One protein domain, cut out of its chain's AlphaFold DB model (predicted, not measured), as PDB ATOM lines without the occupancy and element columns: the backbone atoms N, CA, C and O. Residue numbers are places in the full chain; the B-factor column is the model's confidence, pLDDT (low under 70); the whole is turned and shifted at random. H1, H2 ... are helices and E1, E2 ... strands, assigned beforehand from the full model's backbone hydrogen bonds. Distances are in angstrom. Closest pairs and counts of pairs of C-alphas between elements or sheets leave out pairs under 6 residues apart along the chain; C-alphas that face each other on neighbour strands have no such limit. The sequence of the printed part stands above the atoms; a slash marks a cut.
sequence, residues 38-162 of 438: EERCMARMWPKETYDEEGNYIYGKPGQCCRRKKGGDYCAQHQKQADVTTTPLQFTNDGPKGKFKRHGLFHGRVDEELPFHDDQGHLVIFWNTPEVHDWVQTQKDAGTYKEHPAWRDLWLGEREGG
ATOM      1  N   GLU A  38     108.440 112.860 140.805       94.00
ATOM      2  CA  GLU A  38     107.715 112.563 142.050       94.00
ATOM      3  C   GLU A  38     107.419 111.063 142.223       94.00
ATOM      4  O   GLU A  38     107.430 110.529 143.332       94.00
ATOM      5  N   GLU A  39     107.219 110.346 141.114       95.50
ATOM      6  CA  GLU A  39     106.939 108.906 141.117       95.50
ATOM      7  C   GLU A  39     108.208 108.043 141.050       95.50
ATOM      8  O   GLU A  39     108.142 106.806 141.090       95.50
ATOM      9  N   ARG A  40     109.373 108.677 140.893       96.56
ATOM     10  CA  ARG A  40     110.664 107.994 140.835       96.56
ATOM     11  C   ARG A  40     111.134 107.612 142.231       96.56
ATOM     12  O   ARG A  40     110.875 108.284 143.220       96.56
ATOM     13  N   CYS A  41     111.863 106.510 142.294       96.94
ATOM     14  CA  CYS A  41     112.509 106.037 143.506       96.94
ATOM     15  C   CYS A  41     113.434 107.115 144.102       96.94
ATOM     16  O   CYS A  41     114.267 107.671 143.392       96.94
ATOM     17  N   MET A  42     113.314 107.366 145.411       96.75
ATOM     18  CA  MET A  42     114.065 108.405 146.139       96.75
ATOM     19  C   MET A  42     115.551 108.081 146.342       96.75
ATOM     20  O   MET A  42     116.292 108.923 146.836       96.75
ATOM     21  N   ALA A  43     116.015 106.890 145.959       95.31
ATOM     22  CA  ALA A  43     117.425 106.528 146.061       95.31
ATOM     23  C   ALA A  43     118.280 107.335 145.073       95.31
ATOM     24  O   ALA A  43     117.945 107.447 143.884       95.31
ATOM     25  N   ARG A  44     119.422 107.831 145.551       93.00
ATOM     26  CA  ARG A  44     120.460 108.411 144.698       93.00
ATOM     27  C   ARG A  44     121.218 107.309 143.951       93.00
ATOM     28  O   ARG A  44     121.655 106.312 144.520       93.00
ATOM     29  N   MET A  45     121.395 107.504 142.654       89.06
ATOM     30  CA  MET A  45     122.189 106.666 141.762       89.06
ATOM     31  C   MET A  45     123.576 107.259 141.575       89.06
ATOM     32  O   MET A  45     123.779 108.463 141.728       89.06
ATOM     33  N   TRP A  46     124.511 106.412 141.148       79.12
ATOM     34  CA  TRP A  46     125.795 106.874 140.639       79.12
ATOM     35  C   TRP A  46     125.606 107.974 139.592       79.12
ATOM     36  O   TRP A  46     124.709 107.846 138.741       79.12
ATOM     37  N   PRO A  47     126.423 109.043 139.632       74.88
ATOM     38  CA  PRO A  47     126.485 109.952 138.507       74.88
ATOM     39  C   PRO A  47     126.787 109.132 137.255       74.88
ATOM     40  O   PRO A  47     127.598 108.201 137.271       74.88
ATOM     41  N   LYS A  48     126.082 109.447 136.166       72.38
ATOM     42  CA  LYS A  48     126.485 108.929 134.859       72.38
ATOM     43  C   LYS A  48     127.926 109.363 134.635       72.38
ATOM     44  O   LYS A  48     128.278 110.463 135.045       72.38
ATOM     45  N   GLU A  49     128.730 108.500 134.022       72.62
ATOM     46  CA  GLU A  49     130.125 108.815 133.728       72.62
ATOM     47  C   GLU A  49     130.181 110.138 132.962       72.62
ATOM     48  O   GLU A  49     129.739 110.237 131.815       72.62
ATOM     49  N   THR A  50     130.645 111.173 133.652       69.44
ATOM     50  CA  THR A  50     130.851 112.502 133.102       69.44
ATOM     51  C   THR A  50     132.340 112.749 133.081       69.44
ATOM     52  O   THR A  50     133.024 112.551 134.084       69.44
ATOM     53  N   TYR A  51     132.831 113.157 131.923       75.81
ATOM     54  CA  TYR A  51     134.220 113.530 131.724       75.81
ATOM     55  C   TYR A  51     134.270 115.032 131.453       75.81
ATOM     56  O   TYR A  51     133.342 115.564 130.835       75.81
ATOM     57  N   ASP A  52     135.306 115.714 131.936       75.94
ATOM     58  CA  ASP A  52     135.577 117.089 131.504       75.94
ATOM     59  C   ASP A  52     136.047 117.114 130.041       75.94
ATOM     60  O   ASP A  52     136.227 116.080 129.390       75.94
ATOM     61  N   GLU A  53     136.246 118.322 129.514       80.31
ATOM     62  CA  GLU A  53     136.803 118.547 128.174       80.31
ATOM     63  C   GLU A  53     138.219 117.955 128.012       80.31
ATOM     64  O   GLU A  53     138.660 117.700 126.891       80.31
ATOM     65  N   GLU A  54     138.915 117.687 129.120       80.81
ATOM     66  CA  GLU A  54     140.262 117.111 129.177       80.81
ATOM     67  C   GLU A  54     140.251 115.572 129.294       80.81
ATOM     68  O   GLU A  54     141.300 114.928 129.210       80.81
ATOM     69  N   GLY A  55     139.070 114.957 129.424       74.56
ATOM     70  CA  GLY A  55     138.890 113.513 129.564       74.56
ATOM     71  C   GLY A  55     139.120 112.967 130.978       74.56
ATOM     72  O   GLY A  55     139.174 111.745 131.150       74.56
ATOM     73  N   ASN A  56     139.239 113.821 131.996       70.12
ATOM     74  CA  ASN A  56     139.273 113.406 133.393       70.12
ATOM     75  C   ASN A  56     137.861 113.071 133.873       70.12
ATOM     76  O   ASN A  56     136.882 113.739 133.543       70.12
ATOM     77  N   TYR A  57     137.757 112.013 134.673       66.69
ATOM     78  CA  TYR A  57     136.490 111.608 135.261       66.69
ATOM     79  C   TYR A  57     136.060 112.623 136.325       66.69
ATOM     80  O   TYR A  57     136.740 112.785 137.338       66.69
ATOM     81  N   ILE A  58     134.918 113.275 136.109       65.69
ATOM     82  CA  ILE A  58     134.307 114.171 137.087       65.69
ATOM     83  C   ILE A  58     133.166 113.428 137.774       65.69
ATOM     84  O   ILE A  58     132.225 112.975 137.117       65.69
ATOM     85  N   TYR A  59     133.192 113.384 139.106       70.44
ATOM     86  CA  TYR A  59     132.030 112.982 139.892       70.44
ATOM     87  C   TYR A  59     130.967 114.079 139.814       70.44
ATOM     88  O   TYR A  59     130.991 115.052 140.571       70.44
ATOM     89  N   GLY A  60     130.049 113.935 138.860       73.94
ATOM     90  CA  GLY A  60     128.855 114.766 138.786       73.94
ATOM     91  C   GLY A  60     127.954 114.575 140.010       73.94
ATOM     92  O   GLY A  60     128.080 113.607 140.765       73.94
ATOM     93  N   LYS A  61     126.992 115.485 140.189       80.06
ATOM     94  CA  LYS A  61     125.961 115.339 141.223       80.06
ATOM     95  C   LYS A  61     125.190 114.028 140.980       80.06
ATOM     96  O   LYS A  61     124.713 113.816 139.860       80.06
ATOM     97  N   PRO A  62     125.049 113.146 141.984       85.38
ATOM     98  CA  PRO A  62     124.341 111.886 141.803       85.38
ATOM     99  C   PRO A  62     122.871 112.140 141.459       85.38
ATOM    100  O   PRO A  62     122.216 113.014 142.035       85.38
ATOM    101  N   GLY A  63     122.361 111.382 140.487       89.25
ATOM    102  CA  GLY A  63     120.991 111.515 139.991       89.25
ATOM    103  C   GLY A  63     119.988 110.691 140.799       89.25
ATOM    104  O   GLY A  63     120.360 109.762 141.503       89.25
ATOM    105  N   GLN A  64     118.695 110.981 140.661       94.38
ATOM    106  CA  GLN A  64     117.630 110.145 141.224       94.38
ATOM    107  C   GLN A  64     117.469 108.845 140.415       94.38
ATOM    108  O   GLN A  64     117.586 108.838 139.183       94.38
ATOM    109  N   CYS A  65     117.161 107.734 141.086       94.31
ATOM    110  CA  CYS A  65     116.835 106.479 140.418       94.31
ATOM    111  C   CYS A  65     115.676 106.644 139.421       94.31
ATOM    112  O   CYS A  65     114.609 107.145 139.745       94.31
ATOM    113  N   CYS A  66     115.864 106.164 138.189       93.50
ATOM    114  CA  CYS A  66     114.880 106.316 137.111       93.50
ATOM    115  C   CYS A  66     113.709 105.314 137.179       93.50
ATOM    116  O   CYS A  66     112.870 105.305 136.283       93.50
ATOM    117  N   ARG A  67     113.661 104.428 138.183       94.12
ATOM    118  CA  ARG A  67     112.599 103.415 138.335       94.12
ATOM    119  C   ARG A  67     111.437 103.962 139.163       94.12
ATOM    120  O   ARG A  67     111.658 104.763 140.066       94.12
ATOM    121  N   ARG A  68     110.218 103.485 138.892       96.12
ATOM    122  CA  ARG A  68     109.014 103.859 139.653       96.12
ATOM    123  C   ARG A  68     109.069 103.299 141.079       96.12
ATOM    124  O   ARG A  68     109.575 102.190 141.283       96.12
ATOM    125  N   LYS A  69     108.537 104.054 142.040       96.38
ATOM    126  CA  LYS A  69     108.279 103.601 143.415       96.38
ATOM    127  C   LYS A  69     107.325 102.390 143.429       96.38
ATOM    128  O   LYS A  69     106.439 102.303 142.577       96.38
ATOM    129  N   LYS A  70     107.502 101.447 144.366       93.62
ATOM    130  CA  LYS A  70     106.626 100.268 144.537       93.62
ATOM    131  C   LYS A  70     106.210 100.130 146.007       93.62
ATOM    132  O   LYS A  70     106.871  99.423 146.751       93.62
ATOM    133  N   GLY A  71     105.119 100.795 146.396       86.75
ATOM    134  CA  GLY A  71     104.539 100.674 147.744       86.75
ATOM    135  C   GLY A  71     105.276 101.433 148.857       86.75
ATOM    136  O   GLY A  71     105.060 101.138 150.021       86.75
ATOM    137  N   GLY A  72     106.132 102.396 148.509       93.56
ATOM    138  CA  GLY A  72     106.925 103.193 149.448       93.56
ATOM    139  C   GLY A  72     107.758 104.237 148.704       93.56
ATOM    140  O   GLY A  72     107.452 104.566 147.558       93.56
ATOM    141  N   ASP A  73     108.842 104.723 149.308       96.88
ATOM    142  CA  ASP A  73     109.722 105.727 148.688       96.88
ATOM    143  C   ASP A  73     110.702 105.172 147.650       96.88
ATOM    144  O   ASP A  73     111.289 105.926 146.860       96.88
ATOM    145  N   TYR A  74     110.858 103.851 147.600       97.06
ATOM    146  CA  TYR A  74     111.854 103.196 146.768       97.06
ATOM    147  C   TYR A  74     111.238 102.256 145.726       97.06
ATOM    148  O   TYR A  74     110.074 101.859 145.774       97.06
ATOM    149  N   CYS A  75     112.033 101.919 144.709       96.50
ATOM    150  CA  CYS A  75     111.719 100.809 143.810       96.50
ATOM    151  C   CYS A  75     112.078  99.479 144.487       96.50
ATOM    152  O   CYS A  75     112.903  99.465 145.391       96.50
ATOM    153  N   ALA A  76     111.566  98.351 143.987       95.38
ATOM    154  CA  ALA A  76     111.780  97.032 144.602       95.38
ATOM    155  C   ALA A  76     113.256  96.672 144.893       95.38
ATOM    156  O   ALA A  76     113.533  95.973 145.858       95.38
ATOM    157  N   GLN A  77     114.208  97.141 144.077       93.31
ATOM    158  CA  GLN A  77     115.636  96.886 144.307       93.31
ATOM    159  C   GLN A  77     116.210  97.747 145.441       93.31
ATOM    160  O   GLN A  77     116.990  97.249 146.245       93.31
ATOM    161  N   HIS A  78     115.839  99.026 145.489       95.00
ATOM    162  CA  HIS A  78     116.320  99.955 146.511       95.00
ATOM    163  C   HIS A  78     115.558  99.812 147.825       95.00
ATOM    164  O   HIS A  78     116.130 100.123 148.854       95.00
ATOM    165  N   GLN A  79     114.326  99.294 147.802       95.38
ATOM    166  CA  GLN A  79     113.581  98.966 149.015       95.38
ATOM    167  C   GLN A  79     114.351  97.927 149.832       95.38
ATOM    168  O   GLN A  79     114.719  98.224 150.952       95.38
ATOM    169  N   LYS A  80     114.780  96.815 149.211       91.88
ATOM    170  CA  LYS A  80     115.621  95.798 149.875       91.88
ATOM    171  C   LYS A  80     116.902  96.359 150.503       91.88
ATOM    172  O   LYS A  80     117.433  95.770 151.431       91.88
ATOM    173  N   GLN A  81     117.450  97.438 149.943       90.94
ATOM    174  CA  GLN A  81     118.632  98.103 150.492       90.94
ATOM    175  C   GLN A  81     118.250  99.063 151.622       90.94
ATOM    176  O   GLN A  81     118.896  99.051 152.661       90.94
ATOM    177  N   ALA A  82     117.189  99.848 151.438       92.56
ATOM    178  CA  ALA A  82     116.645 100.746 152.448       92.56
ATOM    179  C   ALA A  82     116.164  99.999 153.703       92.56
ATOM    180  O   ALA A  82     116.348 100.513 154.798       92.56
ATOM    181  N   ASP A  83     115.627  98.785 153.542       92.31
ATOM    182  CA  ASP A  83     115.206  97.906 154.641       92.31
ATOM    183  C   ASP A  83     116.397  97.476 155.521       92.31
ATOM    184  O   ASP A  83     116.214  97.167 156.692       92.31
ATOM    185  N   VAL A  84     117.621  97.468 154.971       89.44
ATOM    186  CA  VAL A  84     118.850  97.235 155.749       89.44
ATOM    187  C   VAL A  84     119.275  98.519 156.454       89.44
ATOM    188  O   VAL A  84     119.497  98.518 157.658       89.44
ATOM    189  N   THR A  85     119.444  99.603 155.695       87.56
ATOM    190  CA  THR A  85     119.754 100.933 156.230       87.56
ATOM    191  C   THR A  85     119.537 101.993 155.152       87.56
ATOM    192  O   THR A  85     119.939 101.836 153.989       87.56
ATOM    193  N   THR A  86     118.887 103.092 155.529       86.81
ATOM    194  CA  THR A  86     118.775 104.296 154.696       86.81
ATOM    195  C   THR A  86     119.983 105.209 154.848       86.81
ATOM    196  O   THR A  86     120.199 106.055 153.979       86.81
ATOM    197  N   THR A  87     120.780 105.010 155.902       84.06
ATOM    198  CA  THR A  87     121.985 105.788 156.164       84.06
ATOM    199  C   THR A  87     123.024 105.492 155.085       84.06
ATOM    200  O   THR A  87     123.360 104.329 154.830       84.06
ATOM    201  N   PRO A  88     123.531 106.525 154.408       82.81
ATOM    202  CA  PRO A  88     124.486 106.339 153.334       82.81
ATOM    203  C   PRO A  88     125.879 105.943 153.823       82.81
ATOM    204  O   PRO A  88     126.239 106.170 154.970       82.81
ATOM    205  N   LEU A  89     126.695 105.410 152.905       74.69
ATOM    206  CA  LEU A  89     128.133 105.156 153.109       74.69
ATOM    207  C   LEU A  89     128.496 104.285 154.325       74.69
ATOM    208  O   LEU A  89     129.626 104.345 154.804       74.69
ATOM    209  N   GLN A  90     127.589 103.415 154.776       76.69
ATOM    210  CA  GLN A  90     127.888 102.458 155.839       76.69
ATOM    211  C   GLN A  90     128.685 101.258 155.304       76.69
ATOM    212  O   GLN A  90     128.221 100.487 154.450       76.69
ATOM    213  N   PHE A  91     129.900 101.098 155.829       78.69
ATOM    214  CA  PHE A  91     130.751  99.933 155.614       78.69
ATOM    215  C   PHE A  91     130.826  99.132 156.907       78.69
ATOM    216  O   PHE A  91     131.227  99.657 157.941       78.69
ATOM    217  N   THR A  92     130.476  97.854 156.841       75.81
ATOM    218  CA  THR A  92     130.701  96.925 157.950       75.81
ATOM    219  C   THR A  92     131.964  96.116 157.678       75.81
ATOM    220  O   THR A  92     132.285  95.803 156.524       75.81
ATOM    221  N   ASN A  93     132.684  95.768 158.742       74.38
ATOM    222  CA  ASN A  93     133.864  94.899 158.665       74.38
ATOM    223  C   ASN A  93     133.502  93.412 158.500       74.38
ATOM    224  O   ASN A  93     134.391  92.587 158.309       74.38
ATOM    225  N   ASP A  94     132.212  93.076 158.507       74.19
ATOM    226  CA  ASP A  94     131.701  91.700 158.545       74.19
ATOM    227  C   ASP A  94     131.617  91.036 157.160       74.19
ATOM    228  O   ASP A  94     130.887  90.066 156.949       74.19
ATOM    229  N   GLY A  95     132.312  91.571 156.155       74.62
ATOM    230  CA  GLY A  95     132.309  90.962 154.833       74.62
ATOM    231  C   GLY A  95     133.220  89.733 154.757       74.62
ATOM    232  O   GLY A  95     134.264  89.668 155.417       74.62
ATOM    233  N   PRO A  96     132.884  88.764 153.887       71.00
ATOM    234  CA  PRO A  96     133.665  87.546 153.738       71.00
ATOM    235  C   PRO A  96     135.123  87.872 153.396       71.00
ATOM    236  O   PRO A  96     135.406  88.638 152.465       71.00
ATOM    237  N   LYS A  97     136.045  87.245 154.138       77.19
ATOM    238  CA  LYS A  97     137.506  87.450 154.062       77.19
ATOM    239  C   LYS A  97     137.983  88.801 154.624       77.19
ATOM    240  O   LYS A  97     138.950  89.354 154.104       77.19
ATOM    241  N   GLY A  98     137.298  89.336 155.643       76.69
ATOM    242  CA  GLY A  98     137.660  90.596 156.313       76.69
ATOM    243  C   GLY A  98     137.515  91.820 155.407       76.69
ATOM    244  O   GLY A  98     138.255  92.793 155.535       76.69
ATOM    245  N   LYS A  99     136.622  91.738 154.417       74.06
ATOM    246  CA  LYS A  99     136.404  92.810 153.446       74.06
ATOM    247  C   LYS A  99     135.277  93.705 153.914       74.06
ATOM    248  O   LYS A  99     134.269  93.218 154.404       74.06
ATOM    249  N   PHE A 100     135.389  94.997 153.637       75.56
ATOM    250  CA  PHE A 100     134.284  95.920 153.853       75.56
ATOM    251  C   PHE A 100     133.077  95.520 152.992       75.56
ATOM    252  O   PHE A 100     133.149  95.533 151.756       75.56
ATOM    253  N   LYS A 101     131.963  95.156 153.633       78.50
ATOM    254  CA  LYS A 101     130.691  94.915 152.946       78.50
ATOM    255  C   LYS A 101     129.910  96.224 152.906       78.50
ATOM    256  O   LYS A 101     129.843  96.963 153.882       78.50
ATOM    257  N   ARG A 102     129.346  96.532 151.737       75.94
ATOM    258  CA  ARG A 102     128.483  97.706 151.551       75.94
ATOM    259  C   ARG A 102     127.072  97.339 151.975       75.94
ATOM    260  O   ARG A 102     126.499  96.413 151.397       75.94
ATOM    261  N   HIS A 103     126.531  98.076 152.931       77.38
ATOM    262  CA  HIS A 103     125.149  97.939 153.366       77.38
ATOM    263  C   HIS A 103     124.344  99.169 152.944       77.38
ATOM    264  O   HIS A 103     124.891 100.258 152.775       77.38
ATOM    265  N   GLY A 104     123.046  98.972 152.722       83.19
ATOM    266  CA  GLY A 104     122.119 100.077 152.505       83.19
ATOM    267  C   GLY A 104     122.166 100.778 151.154       83.19
ATOM    268  O   GLY A 104     122.682 100.278 150.145       83.19
ATOM    269  N   LEU A 105     121.562 101.966 151.148       86.44
ATOM    270  CA  LEU A 105     121.559 102.893 150.023       86.44
ATOM    271  C   LEU A 105     122.905 103.609 149.931       86.44
ATOM    272  O   LEU A 105     123.197 104.507 150.708       86.44
ATOM    273  N   PHE A 106     123.705 103.274 148.919       79.12
ATOM    274  CA  PHE A 106     125.087 103.757 148.823       79.12
ATOM    275  C   PHE A 106     125.237 105.291 148.920       79.12
ATOM    276  O   PHE A 106     126.097 105.768 149.648       79.12
ATOM    277  N   HIS A 107     124.383 106.059 148.236       84.19
ATOM    278  CA  HIS A 107     124.377 107.529 148.289       84.19
ATOM    279  C   HIS A 107     123.200 108.104 149.096       84.19
ATOM    280  O   HIS A 107     122.961 109.305 149.036       84.19
ATOM    281  N   GLY A 108     122.435 107.267 149.801       90.69
ATOM    282  CA  GLY A 108     121.280 107.717 150.581       90.69
ATOM    283  C   GLY A 108     120.123 108.220 149.717       90.69
ATOM    284  O   GLY A 108     119.965 107.832 148.544       90.69
ATOM    285  N   ARG A 109     119.279 109.067 150.308       94.12
ATOM    286  CA  ARG A 109     118.092 109.612 149.645       94.12
ATOM    287  C   ARG A 109     118.367 110.925 148.914       94.12
ATOM    288  O   ARG A 109     119.320 111.643 149.196       94.12
ATOM    289  N   VAL A 110     117.538 111.236 147.917       93.44
ATOM    290  CA  VAL A 110     117.674 112.435 147.069       93.44
ATOM    291  C   VAL A 110     117.327 113.743 147.797       93.44
ATOM    292  O   VAL A 110     117.820 114.801 147.398       93.44
ATOM    293  N   ASP A 111     116.500 113.659 148.834       93.19
ATOM    294  CA  ASP A 111     116.036 114.744 149.707       93.19
ATOM    295  C   ASP A 111     117.002 115.050 150.865       93.19
ATOM    296  O   ASP A 111     116.980 116.158 151.387       93.19
ATOM    297  N   GLU A 112     117.884 114.115 151.217       91.19
ATOM    298  CA  GLU A 112     118.897 114.284 152.268       91.19
ATOM    299  C   GLU A 112     120.183 114.939 151.741       91.19
ATOM    300  O   GLU A 112     120.467 114.909 150.538       91.19
ATOM    301  N   GLU A 113     120.979 115.524 152.637       86.88
ATOM    302  CA  GLU A 113     122.287 116.092 152.297       86.88
ATOM    303  C   GLU A 113     123.220 115.039 151.700       86.88
ATOM    304  O   GLU A 113     123.107 113.843 151.970       86.88
ATOM    305  N   LEU A 114     124.125 115.480 150.822       86.00
ATOM    306  CA  LEU A 114     124.986 114.549 150.116       86.00
ATOM    307  C   LEU A 114     126.113 114.081 151.048       86.00
ATOM    308  O   LEU A 114     126.968 114.885 151.405       86.00
ATOM    309  N   PRO A 115     126.160 112.792 151.403       84.06
ATOM    310  CA  PRO A 115     127.161 112.258 152.308       84.06
ATOM    311  C   PRO A 115     128.500 112.159 151.572       84.06
ATOM    312  O   PRO A 115     128.573 111.735 150.410       84.06
ATOM    313  N   PHE A 116     129.574 112.566 152.235       84.50
ATOM    314  CA  PHE A 116     130.926 112.496 151.670       84.50
ATOM    315  C   PHE A 116     131.994 112.051 152.669       84.50
ATOM    316  O   PHE A 116     133.080 111.634 152.254       84.50
ATOM    317  N   HIS A 117     131.658 112.042 153.958       85.31
ATOM    318  CA  HIS A 117     132.436 111.424 155.022       85.31
ATOM    319  C   HIS A 117     131.623 110.325 155.721       85.31
ATOM    320  O   HIS A 117     130.394 110.320 155.643       85.31
ATOM    321  N   ASP A 118     132.310 109.385 156.366       82.94
ATOM    322  CA  ASP A 118     131.682 108.399 157.253       82.94
ATOM    323  C   ASP A 118     131.392 108.999 158.646       82.94
ATOM    324  O   ASP A 118     131.682 110.172 158.919       82.94
ATOM    325  N   ASP A 119     130.851 108.170 159.541       80.00
ATOM    326  CA  ASP A 119     130.581 108.524 160.942       80.00
ATOM    327  C   ASP A 119     131.869 108.791 161.753       80.00
ATOM    328  O   ASP A 119     131.828 109.385 162.829       80.00
ATOM    329  N   GLN A 120     133.032 108.371 161.242       82.44
ATOM    330  CA  GLN A 120     134.350 108.568 161.855       82.44
ATOM    331  C   GLN A 120     135.099 109.790 161.284       82.44
ATOM    332  O   GLN A 120     136.226 110.071 161.698       82.44
ATOM    333  N   GLY A 121     134.485 110.531 160.353       83.44
ATOM    334  CA  GLY A 121     135.063 111.705 159.697       83.44
ATOM    335  C   GLY A 121     136.075 111.396 158.585       83.44
ATOM    336  O   GLY A 121     136.753 112.306 158.107       83.44
ATOM    337  N   HIS A 122     136.200 110.143 158.153       85.69
ATOM    338  CA  HIS A 122     137.013 109.762 157.006       85.69
ATOM    339  C   HIS A 122     136.343 110.181 155.701       85.69
ATOM    340  O   HIS A 122     135.154 109.944 155.498       85.69
ATOM    341  N   LEU A 123     137.120 110.728 154.762       83.88
ATOM    342  CA  LEU A 123     136.618 111.006 153.419       83.88
ATOM    343  C   LEU A 123     136.366 109.683 152.676       83.88
ATOM    344  O   LEU A 123     137.296 108.901 152.456       83.88
ATOM    345  N   VAL A 124     135.116 109.456 152.266       80.69
ATOM    346  CA  VAL A 124     134.688 108.250 151.539       80.69
ATOM    347  C   VAL A 124     134.426 108.542 150.064       80.69
ATOM    348  O   VAL A 124     134.686 107.688 149.221       80.69
ATOM    349  N   ILE A 125     133.888 109.717 149.721       79.50
ATOM    350  CA  ILE A 125     133.625 110.105 148.327       79.50
ATOM    351  C   ILE A 125     134.038 111.557 148.115       79.50
ATOM    352  O   ILE A 125     133.616 112.444 148.848       79.50
ATOM    353  N   PHE A 126     134.824 111.806 147.068       75.81
ATOM    354  CA  PHE A 126     135.170 113.157 146.647       75.81
ATOM    355  C   PHE A 126     134.178 113.663 145.593       75.81
ATOM    356  O   PHE A 126     134.222 113.248 144.433       75.81
ATOM    357  N   TRP A 127     133.282 114.564 145.991       79.69
ATOM    358  CA  TRP A 127     132.381 115.252 145.067       79.69
ATOM    359  C   TRP A 127     133.033 116.510 144.514       79.69
ATOM    360  O   TRP A 127     133.678 117.253 145.252       79.69
ATOM    361  N   ASN A 128     132.815 116.796 143.228       74.56
ATOM    362  CA  ASN A 128     133.293 118.038 142.618       74.56
ATOM    363  C   ASN A 128     132.366 119.223 142.947       74.56
ATOM    364  O   ASN A 128     131.792 119.863 142.065       74.56
ATOM    365  N   THR A 129     132.157 119.460 144.235       81.00
ATOM    366  CA  THR A 129     131.357 120.561 144.777       81.00
ATOM    367  C   THR A 129     132.261 121.446 145.632       81.00
ATOM    368  O   THR A 129     133.032 120.890 146.419       81.00
ATOM    369  N   PRO A 130     132.160 122.788 145.538       84.06
ATOM    370  CA  PRO A 130     132.994 123.704 146.323       84.06
ATOM    371  C   PRO A 130     132.962 123.409 147.826       84.06
ATOM    372  O   PRO A 130     134.002 123.382 148.465       84.06
ATOM    373  N   GLU A 131     131.789 123.058 148.359       84.12
ATOM    374  CA  GLU A 131     131.585 122.718 149.775       84.12
ATOM    375  C   GLU A 131     132.491 121.571 150.251       84.12
ATOM    376  O   GLU A 131     133.140 121.663 151.291       84.12
ATOM    377  N   VAL A 132     132.587 120.501 149.457       84.56
ATOM    378  CA  VAL A 132     133.435 119.340 149.774       84.56
ATOM    379  C   VAL A 132     134.907 119.698 149.630       84.56
ATOM    380  O   VAL A 132     135.722 119.280 150.448       84.56
ATOM    381  N   HIS A 133     135.258 120.499 148.624       85.62
ATOM    382  CA  HIS A 133     136.628 120.968 148.441       85.62
ATOM    383  C   HIS A 133     137.099 121.822 149.630       85.62
ATOM    384  O   HIS A 133     138.178 121.580 150.172       85.62
ATOM    385  N   ASP A 134     136.275 122.769 150.075       90.19
ATOM    386  CA  ASP A 134     136.575 123.662 151.195       90.19
ATOM    387  C   ASP A 134     136.657 122.896 152.520       90.19
ATOM    388  O   ASP A 134     137.569 123.126 153.320       90.19
ATOM    389  N   TRP A 135     135.771 121.916 152.727       89.44
ATOM    390  CA  TRP A 135     135.855 121.009 153.871       89.44
ATOM    391  C   TRP A 135     137.159 120.205 153.856       89.44
ATOM    392  O   TRP A 135     137.875 120.175 154.857       89.44
ATOM    393  N   VAL A 136     137.517 119.599 152.716       88.56
ATOM    394  CA  VAL A 136     138.761 118.825 152.572       88.56
ATOM    395  C   VAL A 136     139.978 119.703 152.846       88.56
ATOM    396  O   VAL A 136     140.897 119.265 153.539       88.56
ATOM    397  N   GLN A 137     139.997 120.934 152.334       91.00
ATOM    398  CA  GLN A 137     141.099 121.862 152.574       91.00
ATOM    399  C   GLN A 137     141.196 122.238 154.057       91.00
ATOM    400  O   GLN A 137     142.278 122.153 154.628       91.00
ATOM    401  N   THR A 138     140.064 122.518 154.707       92.88
ATOM    402  CA  THR A 138     140.006 122.808 156.150       92.88
ATOM    403  C   THR A 138     140.552 121.644 156.985       92.88
ATOM    404  O   THR A 138     141.343 121.854 157.902       92.88
ATOM    405  N   GLN A 139     140.193 120.401 156.649       91.75
ATOM    406  CA  GLN A 139     140.703 119.203 157.331       91.75
ATOM    407  C   GLN A 139     142.201 118.974 157.077       91.75
ATOM    408  O   GLN A 139     142.915 118.483 157.955       91.75
ATOM    409  N   LYS A 140     142.699 119.316 155.881       91.69
ATOM    410  CA  LYS A 140     144.132 119.252 155.556       91.69
ATOM    411  C   LYS A 140     144.923 120.291 156.339       91.69
ATOM    412  O   LYS A 140     145.955 119.946 156.907       91.69
ATOM    413  N   ASP A 141     144.415 121.516 156.417       94.00
ATOM    414  CA  ASP A 141     145.040 122.609 157.166       94.00
ATOM    415  C   ASP A 141     145.036 122.321 158.678       94.00
ATOM    416  O   ASP A 141     146.004 122.630 159.372       94.00
ATOM    417  N   ALA A 142     143.995 121.648 159.180       93.69
ATOM    418  CA  ALA A 142     143.907 121.171 160.560       93.69
ATOM    419  C   ALA A 142     144.743 119.903 160.847       93.69
ATOM    420  O   ALA A 142     144.912 119.530 162.009       93.69
ATOM    421  N   GLY A 143     145.259 119.217 159.821       92.25
ATOM    422  CA  GLY A 143     145.997 117.954 159.968       92.25
ATOM    423  C   GLY A 143     145.138 116.750 160.386       92.25
ATOM    424  O   GLY A 143     145.680 115.699 160.723       92.25
ATOM    425  N   THR A 144     143.811 116.882 160.365       90.50
ATOM    426  CA  THR A 144     142.835 115.837 160.723       90.50
ATOM    427  C   THR A 144     142.328 115.052 159.515       90.50
ATOM    428  O   THR A 144     141.625 114.057 159.682       90.50
ATOM    429  N   TYR A 145     142.710 115.456 158.300       90.50
ATOM    430  CA  TYR A 145     142.339 114.770 157.066       90.50
ATOM    431  C   TYR A 145     142.797 113.305 157.055       90.50
ATOM    432  O   TYR A 145     143.994 113.006 157.097       90.50
ATOM    433  N   LYS A 146     141.835 112.389 156.928       87.06
ATOM    434  CA  LYS A 146     142.068 110.956 156.749       87.06
ATOM    435  C   LYS A 146     141.149 110.415 155.655       87.06
ATOM    436  O   LYS A 146     139.947 110.669 155.656       87.06
ATOM    437  N   GLU A 147     141.715 109.656 154.725       85.56
ATOM    438  CA  GLU A 147     140.951 108.939 153.698       85.56
ATOM    439  C   GLU A 147     140.469 107.601 154.252       85.56
ATOM    440  O   GLU A 147     141.209 106.920 154.968       85.56
ATOM    441  N   HIS A 148     139.244 107.202 153.908       82.81
ATOM    442  CA  HIS A 148     138.724 105.912 154.337       82.81
ATOM    443  C   HIS A 148     139.547 104.773 153.698       82.81
ATOM    444  O   HIS A 148     139.706 104.762 152.471       82.81
ATOM    445  N   PRO A 149     140.027 103.765 154.455       78.50
ATOM    446  CA  PRO A 149     140.858 102.680 153.915       78.50
ATOM    447  C   PRO A 149     140.204 101.944 152.739       78.50
ATOM    448  O   PRO A 149     140.838 101.697 151.712       78.50
ATOM    449  N   ALA A 150     138.895 101.682 152.841       72.44
ATOM    450  CA  ALA A 150     138.126 101.036 151.776       72.44
ATOM    451  C   ALA A 150     138.063 101.853 150.475       72.44
ATOM    452  O   ALA A 150     137.836 101.274 149.413       72.44
ATOM    453  N   TRP A 151     138.260 103.179 150.524       70.94
ATOM    454  CA  TRP A 151     138.243 104.023 149.327       70.94
ATOM    455  C   TRP A 151     139.419 103.695 148.404       70.94
ATOM    456  O   TRP A 151     139.246 103.566 147.190       70.94
ATOM    457  N   ARG A 152     140.593 103.446 148.995       64.44
ATOM    458  CA  ARG A 152     141.804 103.044 148.275       64.44
ATOM    459  C   ARG A 152     141.614 101.698 147.570       64.44
ATOM    460  O   ARG A 152     141.914 101.578 146.381       64.44
ATOM    461  N   ASP A 153     141.041 100.729 148.281       64.75
ATOM    462  CA  ASP A 153     140.830  99.364 147.790       64.75
ATOM    463  C   ASP A 153     139.719  99.261 146.739       64.75
ATOM    464  O   ASP A 153     139.862  98.515 145.764       64.75
ATOM    465  N   LEU A 154     138.621 100.014 146.894       63.84
ATOM    466  CA  LEU A 154     137.519  99.994 145.927       63.84
ATOM    467  C   LEU A 154     137.914 100.600 144.572       63.84
ATOM    468  O   LEU A 154     137.415 100.136 143.546       63.84
ATOM    469  N   TRP A 155     138.761 101.635 144.561       59.09
ATOM    470  CA  TRP A 155     138.903 102.519 143.396       59.09
ATOM    471  C   TRP A 155     140.254 102.491 142.708       59.09
ATOM    472  O   TRP A 155     140.309 102.498 141.476       59.09
ATOM    473  N   LEU A 156     141.362 102.448 143.451       55.28
ATOM    474  CA  LEU A 156     142.672 102.511 142.799       55.28
ATOM    475  C   LEU A 156     143.025 101.212 142.080       55.28
ATOM    476  O   LEU A 156     143.975 101.197 141.282       55.28
ATOM    477  N   GLY A 157     142.273 100.133 142.334       49.25
ATOM    478  CA  GLY A 157     142.537  98.817 141.766       49.25
ATOM    479  C   GLY A 157     143.968  98.353 142.041       49.25
ATOM    480  O   GLY A 157     144.443  97.425 141.389       49.25
ATOM    481  N   GLU A 158     144.661  98.990 142.994       45.47
ATOM    482  CA  GLU A 158     145.954  98.584 143.544       45.47
ATOM    483  C   GLU A 158     145.726  97.435 144.517       45.47
ATOM    484  O   GLU A 158     146.226  97.378 145.628       45.47
ATOM    485  N   ARG A 159     144.954  96.462 144.049       48.09
ATOM    486  CA  ARG A 159     145.004  95.128 144.581       48.09
ATOM    487  C   ARG A 159     146.383  94.610 144.189       48.09
ATOM    488  O   ARG A 159     146.631  94.388 143.000       48.09
ATOM    489  N   GLU A 160     147.242  94.338 145.166       45.38
ATOM    490  CA  GLU A 160     148.486  93.571 144.967       45.38
ATOM    491  C   GLU A 160     148.240  92.180 144.336       45.38
ATOM    492  O   GLU A 160     149.176  91.480 143.967       45.38
ATOM    493  N   GLY A 161     146.981  91.798 144.087       45.34
ATOM    494  CA  GLY A 161     146.618  90.595 143.343       45.34
ATOM    495  C   GLY A 161     145.280  90.650 142.602       45.34
ATOM    496  O   GLY A 161     144.508  89.698 142.702       45.34
ATOM    497  N   GLY A 162     144.938  91.716 141.862       35.59
ATOM    498  CA  GLY A 162     143.739  91.617 141.016       35.59
ATOM    499  C   GLY A 162     143.453  92.732 140.014       35.59
ATOM    500  O   GLY A 162     142.927  93.779 140.355       35.59
TER     501      GLY A 162
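What this domain is: This is residues 38 to 162 of the 438 residues of the protein "HMG box domain-containing protein" of Chloroflexi bacterium (UniProt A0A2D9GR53). Little regular structure: unnamed loops, among them residues 103 to 129, make the core, with the small hairpin E1 and E2 at one side, H3 near E2, and H1 and H2 far out. The 125 printed residues hold H1, E1, E2, H2, H3 in that order, an antiparallel sheet E1 - E2, class mixed, with 35 residues in named elements. The whole is compact, radius of gyration of the C-alphas 16.0 A, spanning 46 by 39 by 30 A.

Where its parts are: E1 is residues 91 to 95, E2 99 to 102, H3 149 to 155, H1 76 to 82, from (111.780, 97.032, 144.602), and H2 130 to 141, 16.2 A long, ending at (145.040, 122.609, 157.166).

How they stand to each other: In the hairpin E1 and E2, N 92 and O 101 are 3.2 A apart, within hydrogen-bond range. The closest C-alphas of E2 and H3, Phe 100 and Ala 150, are 6.7 A apart. H1, H2 and H3 touch no helix. Every O i to N i+4 pair is within range in H2, 2 of 3 in H3, 1 of 3 in H1, with 2 of 4 i+3 pairs.

The domain as a whole: The printed part has no cut. The link E2 to H2 is long, 27 residues. Residues 155 to 162 stand free; pLDDT is under 70 at residues 50, 57 to 58 and 152 to 162.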